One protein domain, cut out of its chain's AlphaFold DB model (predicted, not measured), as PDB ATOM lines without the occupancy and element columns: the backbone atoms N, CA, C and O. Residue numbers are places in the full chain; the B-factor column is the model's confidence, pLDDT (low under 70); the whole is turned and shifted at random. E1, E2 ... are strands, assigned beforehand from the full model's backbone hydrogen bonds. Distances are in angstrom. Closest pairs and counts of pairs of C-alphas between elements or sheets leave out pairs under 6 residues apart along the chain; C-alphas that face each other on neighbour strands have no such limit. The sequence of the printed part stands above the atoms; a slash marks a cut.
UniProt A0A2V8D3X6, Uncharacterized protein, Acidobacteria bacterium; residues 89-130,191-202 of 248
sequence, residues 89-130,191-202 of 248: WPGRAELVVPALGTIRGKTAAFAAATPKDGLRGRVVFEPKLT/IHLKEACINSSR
ATOM      1  N   TRP A  89       7.591 -29.950 -21.690       83.88
ATOM      2  CA  TRP A  89       7.952 -29.467 -20.355       83.88
ATOM      3  C   TRP A  89       6.867 -28.537 -19.776       83.88
ATOM      4  O   TRP A  89       6.444 -27.604 -20.467       83.88
ATOM      5  N   PRO A  90       6.411 -28.729 -18.522       80.50
ATOM      6  CA  PRO A  90       5.381 -27.882 -17.933       80.50
ATOM      7  C   PRO A  90       5.895 -26.459 -17.670       80.50
ATOM      8  O   PRO A  90       6.874 -26.248 -16.956       80.50
ATOM      9  N   GLY A  91       5.212 -25.472 -18.250       85.50
ATOM     10  CA  GLY A  91       5.540 -24.050 -18.118       85.50
ATOM     11  C   GLY A  91       4.704 -23.314 -17.064       85.50
ATOM     12  O   GLY A  91       3.841 -23.885 -16.395       85.50
ATOM     13  N   ARG A  92       4.921 -21.997 -16.954       89.00
ATOM     14  CA  ARG A  92       4.037 -21.092 -16.200       89.00
ATOM     15  C   ARG A  92       2.663 -21.040 -16.880       89.00
ATOM     16  O   ARG A  92       2.585 -20.712 -18.060       89.00
ATOM     17  N   ALA A  93       1.597 -21.302 -16.129       91.31
ATOM     18  CA  ALA A  93       0.215 -21.182 -16.593       91.31
ATOM     19  C   ALA A  93      -0.594 -20.318 -15.618       91.31
ATOM     20  O   ALA A  93      -0.782 -20.693 -14.460       91.31
ATOM     21  N   GLU A  94      -1.080 -19.168 -16.082       92.75
ATOM     22  CA  GLU A  94      -1.871 -18.227 -15.282       92.75
ATOM     23  C   GLU A  94      -3.025 -17.638 -16.098       92.75
ATOM     24  O   GLU A  94      -2.874 -17.311 -17.277       92.75
ATOM     25  N   LEU A  95      -4.177 -17.497 -15.441       92.44
ATOM     26  CA  LEU A  95      -5.397 -16.880 -15.950       92.44
ATOM     27  C   LEU A  95      -5.768 -15.722 -15.019       92.44
ATOM     28  O   LEU A  95      -6.048 -15.939 -13.843       92.44
ATOM     29  N   VAL A  96      -5.798 -14.500 -15.536       93.31
ATOM     30  CA  VAL A  96      -6.225 -13.301 -14.808       93.31
ATOM     31  C   VAL A  96      -7.674 -12.998 -15.170       93.31
ATOM     32  O   VAL A  96      -7.985 -12.759 -16.337       93.31
ATOM     33  N   VAL A  97      -8.557 -12.988 -14.172       92.75
ATOM     34  CA  VAL A  97      -9.967 -12.598 -14.313       92.75
ATOM     35  C   VAL A  97     -10.188 -11.325 -13.487       92.75
ATOM     36  O   VAL A  97      -9.959 -11.376 -12.279       92.75
ATOM     37  N   PRO A  98     -10.656 -10.200 -14.062       88.44
ATOM     38  CA  PRO A  98     -10.703  -8.904 -13.373       88.44
ATOM     39  C   PRO A  98     -11.400  -8.907 -12.005       88.44
ATOM     40  O   PRO A  98     -10.964  -8.211 -11.097       88.44
ATOM     41  N   ALA A  99     -12.451  -9.718 -11.839       88.38
ATOM     42  CA  ALA A  99     -13.207  -9.828 -10.588       88.38
ATOM     43  C   ALA A  99     -12.688 -10.906  -9.607       88.38
ATOM     44  O   ALA A  99     -13.162 -10.961  -8.478       88.38
ATOM     45  N   LEU A 100     -11.765 -11.783 -10.027       87.88
ATOM     46  CA  LEU A 100     -11.274 -12.923  -9.226       87.88
ATOM     47  C   LEU A 100      -9.746 -12.910  -9.013       87.88
ATOM     48  O   LEU A 100      -9.223 -13.742  -8.275       87.88
ATOM     49  N   GLY A 101      -9.024 -11.993  -9.662       91.31
ATOM     50  CA  GLY A 101      -7.565 -11.935  -9.647       91.31
ATOM     51  C   GLY A 101      -6.907 -13.038 -10.485       91.31
ATOM     52  O   GLY A 101      -7.455 -13.501 -11.489       91.31
ATOM     53  N   THR A 102      -5.698 -13.437 -10.084       93.94
ATOM     54  CA  THR A 102      -4.879 -14.421 -10.806       93.94
ATOM     55  C   THR A 102      -5.130 -15.843 -10.314       93.94
ATOM     56  O   THR A 102      -4.768 -16.214  -9.199       93.94
ATOM     57  N   ILE A 103      -5.669 -16.674 -11.199       92.56
ATOM     58  CA  ILE A 103      -5.840 -18.113 -11.028       92.56
ATOM     59  C   ILE A 103      -4.600 -18.810 -11.603       92.56
ATOM     60  O   ILE A 103      -4.313 -18.714 -12.799       92.56
ATOM     61  N   ARG A 104      -3.854 -19.533 -10.760       92.19
ATOM     62  CA  ARG A 104      -2.730 -20.373 -11.209       92.19
ATOM     63  C   ARG A 104      -3.255 -21.682 -11.790       92.19
ATOM     64  O   ARG A 104      -3.990 -22.406 -11.122       92.19
ATOM     65  N   GLY A 105      -2.861 -21.981 -13.021       88.44
ATOM     66  CA  GLY A 105      -3.206 -23.205 -13.730       88.44
ATOM     67  C   GLY A 105      -2.079 -24.238 -13.721       88.44
ATOM     68  O   GLY A 105      -1.034 -24.074 -13.092       88.44
ATOM     69  N   LYS A 106      -2.296 -25.305 -14.487       85.38
ATOM     70  CA  LYS A 106      -1.238 -26.166 -15.028       85.38
ATOM     71  C   LYS A 106      -1.243 -25.997 -16.549       85.38
ATOM     72  O   LYS A 106      -2.261 -25.585 -17.099       85.38
ATOM     73  N   THR A 107      -0.145 -26.310 -17.227       85.62
ATOM     74  CA  THR A 107      -0.155 -26.518 -18.683       85.62
ATOM     75  C   THR A 107      -0.683 -27.919 -18.992       85.62
ATOM     76  O   THR A 107      -0.392 -28.858 -18.247       85.62
ATOM     77  N   ALA A 108      -1.439 -28.087 -20.079       82.88
ATOM     78  CA  ALA A 108      -1.731 -29.424 -20.594       82.88
ATOM     79  C   ALA A 108      -0.489 -29.965 -21.313       82.88
ATOM     80  O   ALA A 108       0.344 -29.186 -21.786       82.88
ATOM     81  N   ALA A 109      -0.361 -31.292 -21.384       83.25
ATOM     82  CA  ALA A 109       0.682 -31.920 -22.186       83.25
ATOM     83  C   ALA A 109       0.558 -31.448 -23.643       83.25
ATOM     84  O   ALA A 109      -0.551 -31.357 -24.170       83.25
ATOM     85  N   PHE A 110       1.692 -31.101 -24.250       86.31
ATOM     86  CA  PHE A 110       1.806 -30.564 -25.615       86.31
ATOM     87  C   PHE A 110       0.945 -29.325 -25.938       86.31
ATOM     88  O   PHE A 110       0.763 -28.990 -27.105       86.31
ATOM     89  N   ALA A 111       0.449 -28.592 -24.932       86.38
ATOM     90  CA  ALA A 111      -0.265 -27.341 -25.173       86.38
ATOM     91  C   ALA A 111       0.650 -26.286 -25.815       86.38
ATOM     92  O   ALA A 111       1.754 -26.030 -25.326       86.38
ATOM     93  N   ALA A 112       0.156 -25.620 -26.861       86.56
ATOM     94  CA  ALA A 112       0.825 -24.464 -27.442       86.56
ATOM     95  C   ALA A 112       1.018 -23.358 -26.384       86.56
ATOM     96  O   ALA A 112       0.113 -23.054 -25.602       86.56
ATOM     97  N   ALA A 113       2.203 -22.746 -26.363       88.69
ATOM     98  CA  ALA A 113       2.466 -21.587 -25.514       88.69
ATOM     99  C   ALA A 113       1.648 -20.377 -25.997       88.69
ATOM    100  O   ALA A 113       1.513 -20.168 -27.204       88.69
ATOM    101  N   THR A 114       1.141 -19.544 -25.080       91.69
ATOM    102  CA  THR A 114       0.508 -18.282 -25.493       91.69
ATOM    103  C   THR A 114       1.554 -17.317 -26.066       91.69
ATOM    104  O   THR A 114       2.731 -17.408 -25.697       91.69
ATOM    105  N   PRO A 115       1.149 -16.344 -26.905       92.38
ATOM    106  CA  PRO A 115       2.012 -15.233 -27.303       92.38
ATOM    107  C   PRO A 115       2.619 -14.501 -26.095       92.38
ATOM    108  O   PRO A 115       2.101 -14.594 -24.977       92.38
ATOM    109  N   LYS A 116       3.706 -13.746 -26.320       90.50
ATOM    110  CA  LYS A 116       4.419 -13.001 -25.260       90.50
ATOM    111  C   LYS A 116       3.502 -12.046 -24.485       90.50
ATOM    112  O   LYS A 116       3.623 -11.959 -23.268       90.50
ATOM    113  N   ASP A 117       2.566 -11.407 -25.182       91.00
ATOM    114  CA  ASP A 117       1.604 -10.446 -24.621       91.00
ATOM    115  C   ASP A 117       0.373 -11.123 -23.981       91.00
ATOM    116  O   ASP A 117      -0.533 -10.459 -23.465       91.00
ATOM    117  N   GLY A 118       0.349 -12.459 -23.995       91.75
ATOM    118  CA  GLY A 118      -0.759 -13.290 -23.552       91.75
ATOM    119  C   GLY A 118      -1.848 -13.488 -24.610       91.75
ATOM    120  O   GLY A 118      -1.720 -13.102 -25.769       91.75
ATOM    121  N   LEU A 119      -2.945 -14.112 -24.187       93.00
ATOM    122  CA  LEU A 119      -4.187 -14.240 -24.948       93.00
ATOM    123  C   LEU A 119      -5.314 -13.578 -24.148       93.00
ATOM    124  O   LEU A 119      -5.469 -13.863 -22.960       93.00
ATOM    125  N   ARG A 120      -6.117 -12.719 -24.779       93.44
ATOM    126  CA  ARG A 120      -7.272 -12.070 -24.138       93.44
ATOM    127  C   ARG A 120      -8.570 -12.542 -24.774       93.44
ATOM    128  O   ARG A 120      -8.628 -12.728 -25.986       93.44
ATOM    129  N   GLY A 121      -9.612 -12.725 -23.970       92.25
ATOM    130  CA  GLY A 121     -10.912 -13.140 -24.488       92.25
ATOM    131  C   GLY A 121     -12.002 -13.254 -23.430       92.25
ATOM    132  O   GLY A 121     -11.763 -13.160 -22.226       92.25
ATOM    133  N   ARG A 122     -13.233 -13.473 -23.894       88.94
ATOM    134  CA  ARG A 122     -14.367 -13.801 -23.026       88.94
ATOM    135  C   ARG A 122     -14.256 -15.259 -22.589       88.94
ATOM    136  O   ARG A 122     -14.218 -16.148 -23.436       88.94
ATOM    137  N   VAL A 123     -14.263 -15.511 -21.283       83.50
ATOM    138  CA  VAL A 123     -14.397 -16.877 -20.761       83.50
ATOM    139  C   VAL A 123     -15.835 -17.331 -20.992       83.50
ATOM    140  O   VAL A 123     -16.772 -16.691 -20.517       83.50
ATOM    141  N   VAL A 124     -16.005 -18.428 -21.724       84.25
ATOM    142  CA  VAL A 124     -17.290 -19.110 -21.897       84.25
ATOM    143  C   VAL A 124     -17.200 -20.444 -21.170       84.25
ATOM    144  O   VAL A 124     -16.246 -21.195 -21.363       84.25
ATOM    145  N   PHE A 125     -18.172 -20.720 -20.304       78.88
ATOM    146  CA  PHE A 125     -18.305 -22.013 -19.646       78.88
ATOM    147  C   PHE A 125     -19.190 -22.918 -20.504       78.88
ATOM    148  O   PHE A 125     -20.363 -22.606 -20.699       78.88
ATOM    149  N   GLU A 126     -18.627 -24.015 -21.007       80.81
ATOM    150  CA  GLU A 126     -19.363 -25.042 -21.745       80.81
ATOM    151  C   GLU A 126     -19.708 -26.205 -20.794       80.81
ATOM    152  O   GLU A 126     -18.819 -26.991 -20.453       80.81
ATOM    153  N   PRO A 127     -20.967 -26.327 -20.327       72.12
ATOM    154  CA  PRO A 127     -21.350 -27.332 -19.336       72.12
ATOM    155  C   PRO A 127     -21.274 -28.774 -19.858       72.12
ATOM    156  O   PRO A 127     -21.205 -29.694 -19.044       72.12
ATOM    157  N   LYS A 128     -21.283 -29.000 -21.181       65.62
ATOM    158  CA  LYS A 128     -21.266 -30.350 -21.773       65.62
ATOM    159  C   LYS A 128     -19.875 -30.990 -21.838       65.62
ATOM    160  O   LYS A 128     -19.763 -32.142 -22.248       65.62
ATOM    161  N   LEU A 129     -18.814 -30.297 -21.409       54.69
ATOM    162  CA  LEU A 129     -17.477 -30.883 -21.255       54.69
ATOM    163  C   LEU A 129     -17.374 -31.720 -19.966       54.69
ATOM    164  O   LEU A 129     -16.577 -31.431 -19.072       54.69
ATOM    165  N   THR A 130     -18.149 -32.805 -19.886       50.69
ATOM    166  CA  THR A 130     -17.872 -33.886 -18.935       50.69
ATOM    167  C   THR A 130     -16.517 -34.499 -19.266       50.69
ATOM    168  O   THR A 130     -16.259 -35.013 -20.357       50.69
ATOM    169  N   ILE A 191     -23.332 -16.736 -17.814       36.53
ATOM    170  CA  ILE A 191     -22.614 -15.887 -16.852       36.53
ATOM    171  C   ILE A 191     -21.634 -14.991 -17.625       36.53
ATOM    172  O   ILE A 191     -20.590 -15.440 -18.097       36.53
ATOM    173  N   HIS A 192     -21.978 -13.711 -17.764       30.28
ATOM    174  CA  HIS A 192     -21.137 -12.708 -18.415       30.28
ATOM    175  C   HIS A 192     -19.972 -12.285 -17.508       30.28
ATOM    176  O   HIS A 192     -20.042 -11.277 -16.808       30.28
ATOM    177  N   LEU A 193     -18.867 -13.029 -17.555       39.62
ATOM    178  CA  LEU A 193     -17.590 -12.564 -17.015       39.62
ATOM    179  C   LEU A 193     -16.915 -11.636 -18.035       39.62
ATOM    180  O   LEU A 193     -16.690 -12.021 -19.187       39.62
ATOM    181  N   LYS A 194     -16.607 -10.402 -17.615       41.12
ATOM    182  CA  LYS A 194     -15.811  -9.466 -18.420       41.12
ATOM    183  C   LYS A 194     -14.388 -10.016 -18.586       41.12
ATOM    184  O   LYS A 194     -13.820 -10.542 -17.634       41.12
ATOM    185  N   GLU A 195     -13.901  -9.903 -19.820       41.97
ATOM    186  CA  GLU A 195     -12.554 -10.170 -20.358       41.97
ATOM    187  C   GLU A 195     -11.508 -10.748 -19.394       41.97
ATOM    188  O   GLU A 195     -11.065 -10.082 -18.463       41.97
ATOM    189  N   ALA A 196     -11.025 -11.958 -19.686       43.59
ATOM    190  CA  ALA A 196      -9.884 -12.548 -18.997       43.59
ATOM    191  C   ALA A 196      -8.611 -12.484 -19.853       43.59
ATOM    192  O   ALA A 196      -8.664 -12.556 -21.083       43.59
ATOM    193  N   CYS A 197      -7.464 -12.393 -19.181       36.72
ATOM    194  CA  CYS A 197      -6.136 -12.411 -19.791       36.72
ATOM    195  C   CYS A 197      -5.385 -13.675 -19.351       36.72
ATOM    196  O   CYS A 197      -5.142 -13.871 -18.164       36.72
ATOM    197  N   ILE A 198      -4.986 -14.526 -20.293       45.81
ATOM    198  CA  ILE A 198      -4.087 -15.662 -20.059       45.81
ATOM    199  C   ILE A 198      -2.665 -15.194 -20.351       45.81
ATOM    200  O   ILE A 198      -2.424 -14.631 -21.416       45.81
ATOM    201  N   ASN A 199      -1.719 -15.436 -19.445       36.31
ATOM    202  CA  ASN A 199      -0.315 -15.076 -19.653       36.31
ATOM    203  C   ASN A 199       0.604 -16.262 -19.312       36.31
ATOM    204  O   ASN A 199       0.777 -16.603 -18.141       36.31
ATOM    205  N   SER A 200       1.212 -16.878 -20.334       40.41
ATOM    206  CA  SER A 200       2.319 -17.831 -20.175       40.41
ATOM    207  C   SER A 200       3.642 -17.228 -20.663       40.41
ATOM    208  O   SER A 200       4.197 -17.626 -21.687       40.41
ATOM    209  N   SER A 201       4.169 -16.246 -19.931       36.38
ATOM    210  CA  SER A 201       5.471 -15.641 -20.231       36.38
ATOM    211  C   SER A 201       6.618 -16.663 -20.127       36.38
ATOM    212  O   SER A 201       6.800 -17.276 -19.068       36.38
ATOM    213  N   ARG A 202       7.465 -16.777 -21.161       40.19
ATOM    214  CA  ARG A 202       8.790 -17.425 -21.059       40.19
ATOM    215  C   ARG A 202       9.742 -16.557 -20.223       40.19
ATOM    216  O   ARG A 202      10.498 -15.764 -20.771       40.19
TER     217      ARG A 202
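This is residues 89 to 130 and 191 to 202 of the 248 residues of an uncharacterized protein of Acidobacteria bacterium (UniProt A0A2V8D3X6). There is little regular structure: one small sheet of four short strands, twisted by 55 degrees, with the loop of residues 105 to 118 at one end and residues 122 to 130 at the other, both reaching to the same side of it. The printed part has 54 residues, 14 in named strands E1 to E4, all strand with no named helix. The antiparallel sheet runs E2, E1, E4, E3. The whole is only just compact, close to loose, with a radius of gyration of the C-alphas of 11.9 A and spans of 33 by 27 by 16 A.

E1, residues 94 to 97, begins at C-alpha (-1.871, -18.227, -15.282) and is 9.9 A long. E2 is residues 101 to 104, 9.8 A, and E3 is residues 119 to 121. E4, residues 196 to 198, ends at C-alpha (-4.087, -15.662, -20.059).

E1 and E2 form a hairpin at 155 degrees, with N 95 and O 103 2.9 A apart. Inner strands E1 and E4 are antiparallel at 169 degrees, with N 96 and O 197 2.8 A apart. E4 and edge strand E3 have N 198 and O 119 at 2.8 A.

The E2 to E3 link is long. Residues 131 to 190 are cut out, a gap of 18.7 A between C-alphas 130 and 191. Residues 128 to 130 and 191 to 202 have pLDDT under 70.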